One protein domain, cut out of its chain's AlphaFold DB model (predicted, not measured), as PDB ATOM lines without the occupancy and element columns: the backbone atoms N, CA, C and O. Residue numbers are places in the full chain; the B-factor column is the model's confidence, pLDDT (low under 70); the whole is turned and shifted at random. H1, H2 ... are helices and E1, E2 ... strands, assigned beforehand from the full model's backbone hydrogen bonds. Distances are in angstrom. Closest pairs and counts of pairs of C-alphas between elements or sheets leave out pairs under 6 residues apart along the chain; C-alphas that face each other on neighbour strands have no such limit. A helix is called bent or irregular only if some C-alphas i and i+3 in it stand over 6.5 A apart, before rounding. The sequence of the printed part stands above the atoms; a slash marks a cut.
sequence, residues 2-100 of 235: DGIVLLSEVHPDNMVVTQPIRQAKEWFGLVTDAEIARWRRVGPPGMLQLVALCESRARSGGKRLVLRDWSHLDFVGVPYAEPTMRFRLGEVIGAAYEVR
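This is residues 2 to 100 of the 235 residues of an uncharacterized protein of Planctomycetes bacterium (UniProt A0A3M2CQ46). Two parallel strands, E1 and E2, make a narrow ribbon, with the long helix H4 packed over one face of it and H2 beside E1, away from E2. H1 and H6 sit near the strands' last residues, where H6 meets the first residues of H4; H5 and the unnamed stretch 76 to 87 extend beyond that end, and residues 37 to 43, mostly of H3, stick out. The printed part has 99 residues, with six named helices and two named strands in the order E1 H1 H2 H3 H4 E2 H5 H6; the class is mixed, helices and strands. It is compact, with a radius of gyration of the C-alphas of 13.6 A and spans of 36 by 33 by 23 A.

E1, residues 4 to 10, is the parallel neighbour of E2, residues 64 to 69, at 19 degrees; N 5 and O 64 are 2.8 A apart and N 68 and O 7 are 2.9 A apart, within hydrogen-bond range. With H1, residues 12 to 18, H2, residues 20 to 28, H3, residues 33 to 42, and H4, residues 47 to 60, they form a strand-helix-strand unit, two parallel neighbour strands with helices between them in the chain. H1 is irregular: C-alphas 13 and 16 are 8.9 A apart. The closest C-alphas of E1 and H2 are those of Val 10 and Pro 20, 6.0 A. H2 and H4 are close but not clearly touching, at a shallow tilt of 17 degrees, the same way; their closest C-alphas, of Ala 24 and Cys 54, are 7.1 A apart. H3 and H4 are apart. The closest C-alphas of H4 and E2 are those of Glu 55 and Leu 65, 5.5 A. H5, residues 72 to 75, touches no helix. H6, residues 88 to 94, touches H4 at residues 47 to 51 alone, closest at the C-alphas of Leu 48 and Ile 93, 5.8 A, at a steep tilt of 50 degrees. H1 and H6 only just touch, with 3 pairs of C-alphas within 8 A, the closest those of Pro 12 and Leu 89, 6.0 A. Every O i to N i+4 pair is within hydrogen-bond range in H4 and H6, against 4 of 5 in H2, 5 of 6 in H3 and 1 of 3 in H1, which has 0 of 4 O i to N i+3 pairs within range; H5 is too short for an O i to N i+4 pair.

E1 begins at C-alpha 4, (-42.991, 43.600, 3.222), and is 15.9 A long; E2 is 16.0 A. H4 begins at C-alpha 47, (-45.544, 45.169, 22.015), and is 19.8 A long; H3 is 14.4 A and H2 11.1 A. H6 ends at C-alpha 94, (-46.724, 33.686, 20.219).

The two C-alphas farthest apart, of Gly 62 and Pro 79, are 38.7 A apart. The printed part has no cut. The link from H5 to H6, 12 residues, is long; the others are tight. The mean pLDDT of the printed part is 95.8, and no printed residue is under 70.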
ATOM      1  N   ASP A   2     -41.799  45.316  -2.205       74.62
ATOM      2  CA  ASP A   2     -42.906  46.250  -1.900       74.62
ATOM      3  C   ASP A   2     -44.029  45.631  -1.040       74.62
ATOM      4  O   ASP A   2     -44.869  46.343  -0.487       74.62
ATOM      5  N   GLY A   3     -44.010  44.302  -0.881       90.00
ATOM      6  CA  GLY A   3     -44.979  43.528  -0.099       90.00
ATOM      7  C   GLY A   3     -44.601  43.281   1.364       90.00
ATOM      8  O   GLY A   3     -45.320  42.553   2.045       90.00
ATOM      9  N   ILE A   4     -43.489  43.836   1.858       93.62
ATOM     10  CA  ILE A   4     -42.991  43.600   3.222       93.62
ATOM     11  C   ILE A   4     -42.950  44.909   4.011       93.62
ATOM     12  O   ILE A   4     -42.503  45.941   3.516       93.62
ATOM     13  N   VAL A   5     -43.398  44.846   5.260       96.06
ATOM     14  CA  VAL A   5     -43.193  45.867   6.288       96.06
ATOM     15  C   VAL A   5     -42.241  45.268   7.314       96.06
ATOM     16  O   VAL A   5     -42.594  44.286   7.957       96.06
ATOM     17  N   LEU A   6     -41.054  45.849   7.480       96.12
ATOM     18  CA  LEU A   6     -40.063  45.387   8.454       96.12
ATOM     19  C   LEU A   6     -39.962  46.366   9.622       96.12
ATOM     20  O   LEU A   6     -39.487  47.481   9.429       96.12
ATOM     21  N   LEU A   7     -40.300  45.931  10.834       97.31
ATOM     22  CA  LEU A   7     -39.861  46.635  12.041       97.31
ATOM     23  C   LEU A   7     -38.512  46.049  12.479       97.31
ATOM     24  O   LEU A   7     -38.395  44.845  12.702       97.31
ATOM     25  N   SER A   8     -37.485  46.893  12.533       95.62
ATOM     26  CA  SER A   8     -36.089  46.515  12.743       95.62
ATOM     27  C   SER A   8     -35.670  46.637  14.207       95.62
ATOM     28  O   SER A   8     -35.941  47.655  14.832       95.62
ATOM     29  N   GLU A   9     -34.959  45.630  14.720       94.81
ATOM     30  CA  GLU A   9     -34.417  45.582  16.089       94.81
ATOM     31  C   GLU A   9     -35.465  45.950  17.143       94.81
ATOM     32  O   GLU A   9     -35.248  46.852  17.939       94.81
ATOM     33  N   VAL A  10     -36.620  45.286  17.128       97.19
ATOM     34  CA  VAL A  10     -37.695  45.504  18.106       97.19
ATOM     35  C   VAL A  10     -37.539  44.581  19.310       97.19
ATOM     36  O   VAL A  10     -37.048  43.470  19.167       97.19
ATOM     37  N   HIS A  11     -37.989  45.016  20.491       97.50
ATOM     38  CA  HIS A  11     -38.000  44.168  21.688       97.50
ATOM     39  C   HIS A  11     -39.110  44.587  22.667       97.50
ATOM     40  O   HIS A  11     -39.269  45.794  22.895       97.50
ATOM     41  N   PRO A  12     -39.880  43.649  23.265       96.69
ATOM     42  CA  PRO A  12     -40.986  43.987  24.166       96.69
ATOM     43  C   PRO A  12     -40.537  44.768  25.403       96.69
ATOM     44  O   PRO A  12     -41.177  45.747  25.775       96.69
ATOM     45  N   ASP A  13     -39.398  44.388  25.975       95.12
ATOM     46  CA  ASP A  13     -38.904  44.972  27.227       95.12
ATOM     47  C   ASP A  13     -38.107  46.280  27.026       95.12
ATOM     48  O   ASP A  13     -37.688  46.907  27.995       95.12
ATOM     49  N   ASN A  14     -37.902  46.738  25.779       93.06
ATOM     50  CA  ASN A  14     -37.207  48.006  25.521       93.06
ATOM     51  C   ASN A  14     -37.695  48.738  24.261       93.06
ATOM     52  O   ASN A  14     -36.939  49.032  23.330       93.06
ATOM     53  N   MET A  15     -38.982  49.088  24.244       93.31
ATOM     54  CA  MET A  15     -39.598  49.856  23.152       93.31
ATOM     55  C   MET A  15     -39.114  51.316  23.070       93.31
ATOM     56  O   MET A  15     -39.327  51.983  22.057       93.31
ATOM     57  N   VAL A  16     -38.452  51.833  24.110       91.12
ATOM     58  CA  VAL A  16     -37.912  53.203  24.122       91.12
ATOM     59  C   VAL A  16     -36.637  53.300  23.287       91.12
ATOM     60  O   VAL A  16     -36.513  54.221  22.481       91.12
ATOM     61  N   VAL A  17     -35.708  52.349  23.442       89.88
ATOM     62  CA  VAL A  17     -34.462  52.313  22.659       89.88
ATOM     63  C   VAL A  17     -34.731  51.855  21.230       89.88
ATOM     64  O   VAL A  17     -34.230  52.456  20.285       89.88
ATOM     65  N   THR A  18     -35.564  50.827  21.066       91.50
ATOM     66  CA  THR A  18     -35.855  50.228  19.753       91.50
ATOM     67  C   THR A  18     -36.834  51.056  18.911       91.50
ATOM     68  O   THR A  18     -36.884  50.932  17.690       91.50
ATOM     69  N   GLN A  19     -37.599  51.954  19.543       95.12
ATOM     70  CA  GLN A  19     -38.516  52.905  18.902       95.12
ATOM     71  C   GLN A  19     -39.475  52.298  17.844       95.12
ATOM     72  O   GLN A  19     -39.716  52.936  16.814       95.12
ATOM     73  N   PRO A  20     -40.104  51.122  18.052       97.25
ATOM     74  CA  PRO A  20     -40.912  50.461  17.022       97.25
ATOM     75  C   PRO A  20     -42.132  51.289  16.595       97.25
ATOM     76  O   PRO A  20     -42.518  51.263  15.430       97.25
ATOM     77  N   ILE A  21     -42.709  52.092  17.501       97.88
ATOM     78  CA  ILE A  21     -43.804  53.026  17.178       97.88
ATOM     79  C   ILE A  21     -43.339  54.067  16.153       97.88
ATOM     80  O   ILE A  21     -44.061  54.389  15.209       97.88
ATOM     81  N   ARG A  22     -42.123  54.592  16.337       96.81
ATOM     82  CA  ARG A  22     -41.534  55.576  15.434       96.81
ATOM     83  C   ARG A  22     -41.259  54.957  14.071       96.81
ATOM     84  O   ARG A  22     -41.622  55.564  13.073       96.81
ATOM     85  N   GLN A  23     -40.704  53.746  14.030       97.12
ATOM     86  CA  GLN A  23     -40.497  53.004  12.784       97.12
ATOM     87  C   GLN A  23     -41.822  52.772  12.044       97.12
ATOM     88  O   GLN A  23     -41.948  53.123  10.874       97.12
ATOM     89  N   ALA A  24     -42.849  52.269  12.736       97.88
ATOM     90  CA  ALA A  24     -44.167  52.025  12.154       97.88
ATOM     91  C   ALA A  24     -44.800  53.302  11.570       97.88
ATOM     92  O   ALA A  24     -45.407  53.254  10.499       97.88
ATOM     93  N   LYS A  25     -44.625  54.447  12.242       97.75
ATOM     94  CA  LYS A  25     -45.072  55.762  11.765       97.75
ATOM     95  C   LYS A  25     -44.241  56.256  10.578       97.75
ATOM     96  O   LYS A  25     -44.778  56.465   9.497       97.75
ATOM     97  N   GLU A  26     -42.949  56.484  10.795       96.88
ATOM     98  CA  GLU A  26     -42.072  57.219   9.877       96.88
ATOM     99  C   GLU A  26     -41.724  56.411   8.628       96.88
ATOM    100  O   GLU A  26     -41.587  56.991   7.555       96.88
ATOM    101  N   TRP A  27     -41.582  55.086   8.740       95.69
ATOM    102  CA  TRP A  27     -41.151  54.251   7.615       95.69
ATOM    103  C   TRP A  27     -42.314  53.702   6.797       95.69
ATOM    104  O   TRP A  27     -42.169  53.494   5.595       95.69
ATOM    105  N   PHE A  28     -43.466  53.463   7.429       96.44
ATOM    106  CA  PHE A  28     -44.556  52.719   6.792       96.44
ATOM    107  C   PHE A  28     -45.935  53.368   6.920       96.44
ATOM    108  O   PHE A  28     -46.890  52.843   6.348       96.44
ATOM    109  N   GLY A  29     -46.073  54.478   7.655       96.50
ATOM    110  CA  GLY A  29     -47.362  55.149   7.851       96.50
ATOM    111  C   GLY A  29     -48.410  54.289   8.567       96.50
ATOM    112  O   GLY A  29     -49.604  54.553   8.461       96.50
ATOM    113  N   LEU A  30     -47.986  53.248   9.290       97.56
ATOM    114  CA  LEU A  30     -48.877  52.315   9.986       97.56
ATOM    115  C   LEU A  30     -49.383  52.855  11.319       97.56
ATOM    116  O   LEU A  30     -50.245  52.231  11.925       97.56
ATOM    117  N   VAL A  31     -48.861  53.985  11.788       98.12
ATOM    118  CA  VAL A  31     -49.289  54.686  13.003       98.12
ATOM    119  C   VAL A  31     -49.514  56.150  12.652       98.12
ATOM    120  O   VAL A  31     -48.702  56.757  11.957       98.12
ATOM    121  N   THR A  32     -50.605  56.725  13.150       97.75
ATOM    122  CA  THR A  32     -50.994  58.118  12.884       97.75
ATOM    123  C   THR A  32     -50.598  59.061  14.023       97.75
ATOM    124  O   THR A  32     -50.452  58.654  15.178       97.75
ATOM    125  N   ASP A  33     -50.493  60.360  13.728       97.62
ATOM    126  CA  ASP A  33     -50.265  61.385  14.758       97.62
ATOM    127  C   ASP A  33     -51.403  61.456  15.785       97.62
ATOM    128  O   ASP A  33     -51.152  61.681  16.970       97.62
ATOM    129  N   ALA A  34     -52.644  61.200  15.361       97.44
ATOM    130  CA  ALA A  34     -53.799  61.144  16.254       97.44
ATOM    131  C   ALA A  34     -53.668  60.012  17.287       97.44
ATOM    132  O   ALA A  34     -53.960  60.206  18.469       97.44
ATOM    133  N   GLU A  35     -53.175  58.844  16.872       97.56
ATOM    134  CA  GLU A  35     -52.909  57.724  17.781       97.56
ATOM    135  C   GLU A  35     -51.780  58.033  18.753       97.56
ATOM    136  O   GLU A  35     -51.940  57.799  19.949       97.56
ATOM    137  N   ILE A  36     -50.685  58.628  18.279       96.75
ATOM    138  CA  ILE A  36     -49.578  59.054  19.144       96.75
ATOM    139  C   ILE A  36     -50.069  60.086  20.169       96.75
ATOM    140  O   ILE A  36     -49.767  59.974  21.358       96.75
ATOM    141  N   ALA A  37     -50.873  61.063  19.743       96.69
ATOM    142  CA  ALA A  37     -51.464  62.062  20.631       96.69
ATOM    143  C   ALA A  37     -52.433  61.450  21.655       96.69
ATOM    144  O   ALA A  37     -52.526  61.943  22.782       96.69
ATOM    145  N   ARG A  38     -53.148  60.380  21.287       96.75
ATOM    146  CA  ARG A  38     -53.983  59.604  22.213       96.75
ATOM    147  C   ARG A  38     -53.123  58.839  23.217       96.75
ATOM    148  O   ARG A  38     -53.365  58.948  24.413       96.75
ATOM    149  N   TRP A  39     -52.103  58.115  22.764       97.00
ATOM    150  CA  TRP A  39     -51.214  57.319  23.619       97.00
ATOM    151  C   TRP A  39     -50.408  58.155  24.609       97.00
ATOM    152  O   TRP A  39     -50.150  57.706  25.719       97.00
ATOM    153  N   ARG A  40     -50.097  59.411  24.276       94.69
ATOM    154  CA  ARG A  40     -49.538  60.364  25.248       94.69
ATOM    155  C   ARG A  40     -50.460  60.627  26.446       94.69
ATOM    156  O   ARG A  40     -49.964  61.014  27.494       94.69
ATOM    157  N   ARG A  41     -51.777  60.439  26.297       95.62
ATOM    158  CA  ARG A  41     -52.773  60.649  27.363       95.62
ATOM    159  C   ARG A  41     -53.120  59.370  28.120       95.62
ATOM    160  O   ARG A  41     -53.343  59.436  29.319       95.62
ATOM    161  N   VAL A  42     -53.204  58.235  27.420       95.94
ATOM    162  CA  VAL A  42     -53.711  56.965  27.987       95.94
ATOM    163  C   VAL A  42     -52.636  55.896  28.200       95.94
ATOM    164  O   VAL A  42     -52.940  54.825  28.708       95.94
ATOM    165  N   GLY A  43     -51.392  56.176  27.811       95.25
ATOM    166  CA  GLY A  43     -50.289  55.219  27.797       95.25
ATOM    167  C   GLY A  43     -50.023  54.644  26.395       95.25
ATOM    168  O   GLY A  43     -50.955  54.492  25.594       95.25
ATOM    169  N   PRO A  44     -48.749  54.356  26.059       94.62
ATOM    170  CA  PRO A  44     -48.392  53.692  24.811       94.62
ATOM    171  C   PRO A  44     -48.863  52.230  24.800       94.62
ATOM    172  O   PRO A  44     -49.009  51.623  25.861       94.62
ATOM    173  N   PRO A  45     -49.081  51.646  23.610       96.75
ATOM    174  CA  PRO A  45     -49.407  50.235  23.495       96.75
ATOM    175  C   PRO A  45     -48.211  49.377  23.922       96.75
ATOM    176  O   PRO A  45     -47.061  49.722  23.643       96.75
ATOM    177  N   GLY A  46     -48.493  48.222  24.523       97.00
ATOM    178  CA  GLY A  46     -47.493  47.164  24.662       97.00
ATOM    179  C   GLY A  46     -47.121  46.558  23.302       97.00
ATOM    180  O   GLY A  46     -47.813  46.770  22.302       97.00
ATOM    181  N   MET A  47     -46.054  45.756  23.262       97.50
ATOM    182  CA  MET A  47     -45.544  45.169  22.015       97.50
ATOM    183  C   MET A  47     -46.614  44.389  21.239       97.50
ATOM    184  O   MET A  47     -46.803  44.633  20.052       97.50
ATOM    185  N   LEU A  48     -47.374  43.518  21.913       97.75
ATOM    186  CA  LEU A  48     -48.428  42.732  21.266       97.75
ATOM    187  C   LEU A  48     -49.515  43.614  20.628       97.75
ATOM    188  O   LEU A  48     -49.944  43.363  19.506       97.75
ATOM    189  N   GLN A  49     -49.926  44.686  21.311       97.81
ATOM    190  CA  GLN A  49     -50.924  45.632  20.800       97.81
ATOM    191  C   GLN A  49     -50.395  46.418  19.594       97.81
ATOM    192  O   GLN A  49     -51.131  46.651  18.634       97.81
ATOM    193  N   LEU A  50     -49.118  46.817  19.625       98.31
ATOM    194  CA  LEU A  50     -48.476  47.489  18.499       98.31
ATOM    195  C   LEU A  50     -48.353  46.558  17.288       98.31
ATOM    196  O   LEU A  50     -48.671  46.974  16.173       98.31
ATOM    197  N   VAL A  51     -47.930  45.309  17.498       98.19
ATOM    198  CA  VAL A  51     -47.844  44.296  16.438       98.19
ATOM    199  C   VAL A  51     -49.223  44.025  15.849       98.19
ATOM    200  O   VAL A  51     -49.349  44.046  14.630       98.19
ATOM    201  N   ALA A  52     -50.267  43.901  16.671       98.12
ATOM    202  CA  ALA A  52     -51.632  43.713  16.183       98.12
ATOM    203  C   ALA A  52     -52.125  44.867  15.305       98.12
ATOM    204  O   ALA A  52     -52.721  44.643  14.248       98.12
ATOM    205  N   LEU A  53     -51.828  46.109  15.696       98.19
ATOM    206  CA  LEU A  53     -52.136  47.282  14.883       98.19
ATOM    207  C   LEU A  53     -51.380  47.261  13.545       98.19
ATOM    208  O   LEU A  53     -51.980  47.476  12.489       98.19
ATOM    209  N   CYS A  54     -50.069  47.014  13.591       98.19
ATOM    210  CA  CYS A  54     -49.209  47.042  12.410       98.19
ATOM    211  C   CYS A  54     -49.529  45.898  11.444       98.19
ATOM    212  O   CYS A  54     -49.590  46.130  10.241       98.19
ATOM    213  N   GLU A  55     -49.767  44.689  11.955       97.75
ATOM    214  CA  GLU A  55     -50.099  43.503  11.163       97.75
ATOM    215  C   GLU A  55     -51.429  43.701  10.442       97.75
ATOM    216  O   GLU A  55     -51.479  43.580   9.221       97.75
ATOM    217  N   SER A  56     -52.474  44.121  11.163       98.00
ATOM    218  CA  SER A  56     -53.797  44.363  10.582       98.00
ATOM    219  C   SER A  56     -53.746  45.398   9.449       98.00
ATOM    220  O   SER A  56     -54.340  45.204   8.382       98.00
ATOM    221  N   ARG A  57     -52.979  46.480   9.633       98.19
ATOM    222  CA  ARG A  57     -52.813  47.538   8.622       98.19
ATOM    223  C   ARG A  57     -51.935  47.111   7.451       98.19
ATOM    224  O   ARG A  57     -52.295  47.382   6.307       98.19
ATOM    225  N   ALA A  58     -50.827  46.419   7.710       97.38
ATOM    226  CA  ALA A  58     -49.983  45.857   6.661       97.38
ATOM    227  C   ALA A  58     -50.793  44.885   5.792       97.38
ATOM    228  O   ALA A  58     -50.819  45.039   4.571       97.38
ATOM    229  N   ARG A  59     -51.541  43.970   6.420       96.62
ATOM    230  CA  ARG A  59     -52.399  42.994   5.743       96.62
ATOM    231  C   ARG A  59     -53.498  43.659   4.922       96.62
ATOM    232  O   ARG A  59     -53.706  43.276   3.776       96.62
ATOM    233  N   SER A  60     -54.157  44.685   5.464       97.06
ATOM    234  CA  SER A  60     -55.175  45.461   4.732       97.06
ATOM    235  C   SER A  60     -54.601  46.166   3.496       97.06
ATOM    236  O   SER A  60     -55.315  46.387   2.524       97.06
ATOM    237  N   GLY A  61     -53.304  46.483   3.511       95.44
ATOM    238  CA  GLY A  61     -52.560  46.998   2.360       95.44
ATOM    239  C   GLY A  61     -51.943  45.923   1.457       95.44
ATOM    240  O   GLY A  61     -51.114  46.268   0.618       95.44
ATOM    241  N   GLY A  62     -52.273  44.639   1.642       95.44
ATOM    242  CA  GLY A  62     -51.709  43.528   0.866       95.44
ATOM    243  C   GLY A  62     -50.243  43.206   1.185       95.44
ATOM    244  O   GLY A  62     -49.560  42.579   0.377       95.44
ATOM    245  N   LYS A  63     -49.741  43.648   2.341       96.12
ATOM    246  CA  LYS A  63     -48.355  43.458   2.789       96.12
ATOM    247  C   LYS A  63     -48.273  42.481   3.957       96.12
ATOM    248  O   LYS A  63     -49.261  42.206   4.634       96.12
ATOM    249  N   ARG A  64     -47.065  41.987   4.227       95.88
ATOM    250  CA  ARG A  64     -46.753  41.140   5.385       95.88
ATOM    251  C   ARG A  64     -45.854  41.881   6.361       95.88
ATOM    252  O   ARG A  64     -44.897  42.531   5.943       95.88
ATOM    253  N   LEU A  65     -46.166  41.772   7.648       97.31
ATOM    254  CA  LEU A  65     -45.322  42.293   8.717       97.31
ATOM    255  C   LEU A  65     -44.212  41.285   9.031       97.31
ATOM    256  O   LEU A  65     -44.484  40.110   9.249       97.31
ATOM    257  N   VAL A  66     -42.975  41.764   9.074       97.50
ATOM    258  CA  VAL A  66     -41.793  41.035   9.533       97.50
ATOM    259  C   VAL A  66     -41.187  41.823  10.686       97.50
ATOM    260  O   VAL A  66     -41.091  43.052  10.637       97.50
ATOM    261  N   LEU A  67     -40.784  41.115  11.733       97.81
ATOM    262  CA  LEU A  67     -40.125  41.692  12.897       97.81
ATOM    263  C   LEU A  67     -38.691  41.174  12.928       97.81
ATOM    264  O   LEU A  67     -38.470  39.966  12.899       97.81
ATOM    265  N   ARG A  68     -37.717  42.077  12.988       97.19
ATOM    266  CA  ARG A  68     -36.340  41.722  13.329       97.19
ATOM    267  C   ARG A  68     -36.163  41.973  14.816       97.19
ATOM    268  O   ARG A  68     -36.223  43.119  15.253       97.19
ATOM    269  N   ASP A  69     -35.962  40.901  15.560       97.06
ATOM    270  CA  ASP A  69     -35.750  40.955  17.000       97.06
ATOM    271  C   ASP A  69     -34.415  41.623  17.365       97.06
ATOM    272  O   ASP A  69     -33.433  41.542  16.618       97.06
ATOM    273  N   TRP A  70     -34.374  42.259  18.532       96.31
ATOM    274  CA  TRP A  70     -33.136  42.694  19.173       96.31
ATOM    275  C   TRP A  70     -32.728  41.719  20.284       96.31
ATOM    276  O   TRP A  70     -32.626  42.087  21.456       96.31
ATOM    277  N   SER A  71     -32.432  40.480  19.884       95.69
ATOM    278  CA  SER A  71     -32.087  39.359  20.776       95.69
ATOM    279  C   SER A  71     -30.880  39.625  21.678       95.69
ATOM    280  O   SER A  71     -30.684  38.956  22.691       95.69
ATOM    281  N   HIS A  72     -30.069  40.640  21.361       94.75
ATOM    282  CA  HIS A  72     -28.999  41.109  22.240       94.75
ATOM    283  C   HIS A  72     -29.510  41.389  23.655       94.75
ATOM    284  O   HIS A  72     -28.805  41.067  24.606       94.75
ATOM    285  N   LEU A  73     -30.714  41.950  23.816       95.94
ATOM    286  CA  LEU A  73     -31.253  42.246  25.145       95.94
ATOM    287  C   LEU A  73     -31.522  40.971  25.960       95.94
ATOM    288  O   LEU A  73     -31.264  40.948  27.160       95.94
ATOM    289  N   ASP A  74     -31.969  39.908  25.299       97.94
ATOM    290  CA  ASP A  74     -32.327  38.646  25.940       97.94
ATOM    291  C   ASP A  74     -31.125  37.788  26.320       97.94
ATOM    292  O   ASP A  74     -31.138  37.144  27.370       97.94
ATOM    293  N   PHE A  75     -30.085  37.777  25.485       97.88
ATOM    294  CA  PHE A  75     -28.971  36.836  25.637       97.88
ATOM    295  C   PHE A  75     -27.671  37.496  26.097       97.88
ATOM    296  O   PHE A  75     -26.855  36.844  26.738       97.88
ATOM    297  N   VAL A  76     -27.468  38.789  25.833       96.31
ATOM    298  CA  VAL A  76     -26.284  39.532  26.307       96.31
ATOM    299  C   VAL A  76     -26.665  40.549  27.380       96.31
ATOM    300  O   VAL A  76     -25.958  40.682  28.377       96.31
ATOM    301  N   GLY A  77     -27.784  41.254  27.199       91.81
ATOM    302  CA  GLY A  77     -28.390  42.185  28.152       91.81
ATOM    303  C   GLY A  77     -27.639  43.505  28.312       91.81
ATOM    304  O   GLY A  77     -28.232  44.582  28.234       91.81
ATOM    305  N   VAL A  78     -26.319  43.464  28.477       91.31
ATOM    306  CA  VAL A  78     -25.501  44.646  28.759       91.31
ATOM    307  C   VAL A  78     -25.407  45.599  27.557       91.31
ATOM    308  O   VAL A  78     -25.356  45.146  26.410       91.31
ATOM    309  N   PRO A  79     -25.347  46.927  27.780       90.25
ATOM    310  CA  PRO A  79     -25.462  47.637  29.059       90.25
ATOM    311  C   PRO A  79     -26.908  47.908  29.521       90.25
ATOM    312  O   PRO A  79     -27.102  48.746  30.400       90.25
ATOM    313  N   TYR A  80     -27.913  47.299  28.895       90.56
ATOM    314  CA  TYR A  80     -29.303  47.747  28.962       90.56
ATOM    315  C   TYR A  80     -30.142  47.045  30.035       90.56
ATOM    316  O   TYR A  80     -30.998  47.691  30.634       90.56
ATOM    317  N   ALA A  81     -29.922  45.750  30.262       92.25
ATOM    318  CA  ALA A  81     -30.670  44.937  31.216       92.25
ATOM    319  C   ALA A  81     -29.882  43.684  31.628       92.25
ATOM    320  O   ALA A  81     -28.859  43.355  31.026       92.25
ATOM    321  N   GLU A  82     -30.393  42.966  32.627       92.94
ATOM    322  CA  GLU A  82     -29.985  41.584  32.878       92.94
ATOM    323  C   GLU A  82     -30.599  40.662  31.808       92.94
ATOM    324  O   GLU A  82     -31.808  40.747  31.564       92.94
ATOM    325  N   PRO A  83     -29.803  39.791  31.161       96.38
ATOM    326  CA  PRO A  83     -30.298  38.897  30.120       96.38
ATOM    327  C   PRO A  83     -31.263  37.848  30.688       96.38
ATOM    328  O   PRO A  83     -30.991  37.209  31.706       96.38
ATOM    329  N   THR A  84     -32.385  37.635  30.001       97.19
ATOM    330  CA  THR A  84     -33.416  36.666  30.403       97.19
ATOM    331  C   THR A  84     -33.081  35.229  29.998       97.19
ATOM    332  O   THR A  84     -33.660  34.293  30.549       97.19
ATOM    333  N   MET A  85     -32.158  35.053  29.045       98.00
ATOM    334  CA  MET A  85     -31.813  33.781  28.399       98.00
ATOM    335  C   MET A  85     -33.000  33.086  27.719       98.00
ATOM    336  O   MET A  85     -32.998  31.866  27.551       98.00
ATOM    337  N   ARG A  86     -34.022  33.853  27.329       96.31
ATOM    338  CA  ARG A  86     -35.235  33.375  26.654       96.31
ATOM    339  C   ARG A  86     -35.555  34.278  25.478       96.31
ATOM    340  O   ARG A  86     -35.262  35.459  25.536       96.31
ATOM    341  N   PHE A  87     -36.198  33.747  24.444       95.88
ATOM    342  CA  PHE A  87     -36.610  34.529  23.279       95.88
ATOM    343  C   PHE A  87     -37.915  35.297  23.563       95.88
ATOM    344  O   PHE A  87     -39.016  34.843  23.237       95.88
ATOM    345  N   ARG A  88     -37.808  36.462  24.214       97.06
ATOM    346  CA  ARG A  88     -38.953  37.191  24.785       97.06
ATOM    347  C   ARG A  88     -39.910  37.714  23.732       97.06
ATOM    348  O   ARG A  88     -41.122  37.699  23.957       97.06
ATOM    349  N   LEU A  89     -39.405  38.176  22.586       97.31
ATOM    350  CA  LEU A  89     -40.276  38.629  21.503       97.31
ATOM    351  C   LEU A  89     -41.177  37.489  21.011       97.31
ATOM    352  O   LEU A  89     -42.385  37.692  20.879       97.31
ATOM    353  N   GLY A  90     -40.616  36.294  20.807       96.06
ATOM    354  CA  GLY A  90     -41.379  35.103  20.431       96.06
ATOM    355  C   GLY A  90     -42.420  34.716  21.477       96.06
ATOM    356  O   GLY A  90     -43.573  34.502  21.121       96.06
ATOM    357  N   GLU A  91     -42.062  34.719  22.765       95.81
ATOM    358  CA  GLU A  91     -43.002  34.428  23.861       95.81
ATOM    359  C   GLU A  91     -44.198  35.398  23.884       95.81
ATOM    360  O   GLU A  91     -45.347  34.980  24.028       95.81
ATOM    361  N   VAL A  92     -43.944  36.702  23.726       97.06
ATOM    362  CA  VAL A  92     -44.991  37.736  23.780       97.06
ATOM    363  C   VAL A  92     -45.896  37.692  22.550       97.06
ATOM    364  O   VAL A  92     -47.111  37.848  22.678       97.06
ATOM    365  N   ILE A  93     -45.330  37.507  21.356       96.81
ATOM    366  CA  ILE A  93     -46.102  37.493  20.105       96.81
ATOM    367  C   ILE A  93     -46.801  36.146  19.887       96.81
ATOM    368  O   ILE A  93     -47.948  36.121  19.437       96.81
ATOM    369  N   GLY A  94     -46.172  35.042  20.293       95.88
ATOM    370  CA  GLY A  94     -46.724  33.686  20.219       95.88
ATOM    371  C   GLY A  94     -48.014  33.493  21.019       95.88
ATOM    372  O   GLY A  94     -48.776  32.572  20.746       95.88
ATOM    373  N   ALA A  95     -48.324  34.399  21.953       93.56
ATOM    374  CA  ALA A  95     -49.595  34.404  22.673       93.56
ATOM    375  C   ALA A  95     -50.822  34.680  21.777       93.56
ATOM    376  O   ALA A  95     -51.941  34.362  22.176       93.56
ATOM    377  N   ALA A  96     -50.641  35.288  20.597       96.31
ATOM    378  CA  ALA A  96     -51.742  35.602  19.677       96.31
ATOM    379  C   ALA A  96     -51.485  35.221  18.210       96.31
ATOM    380  O   ALA A  96     -52.394  35.347  17.389       96.31
ATOM    381  N   TYR A  97     -50.272  34.785  17.867       96.12
ATOM    382  CA  TYR A  97     -49.868  34.498  16.493       96.12
ATOM    383  C   TYR A  97     -49.156  33.151  16.388       96.12
ATOM    384  O   TYR A  97     -48.366  32.787  17.254       96.12
ATOM    385  N   GLU A  98     -49.361  32.460  15.266       93.81
ATOM    386  CA  GLU A  98     -48.413  31.446  14.807       93.81
ATOM    387  C   GLU A  98     -47.174  32.173  14.264       93.81
ATOM    388  O   GLU A  98     -47.225  32.828  13.219       93.81
ATOM    389  N   VAL A  99     -46.071  32.120  15.010       93.69
ATOM    390  CA  VAL A  99     -44.837  32.825  14.653       93.69
ATOM    391  C   VAL A  99     -43.976  31.933  13.766       93.69
ATOM    392  O   VAL A  99     -43.664  30.800  14.119       93.69
ATOM    393  N   ARG A 100     -43.557  32.471  12.616       95.75
ATOM    394  CA  ARG A 100     -42.507  31.872  11.787       95.75
ATOM    395  C   ARG A 100     -41.186  32.559  12.066       95.75
ATOM    396  O   ARG A 100     -41.070  33.772  11.895       95.75
TER     397      ARG A 100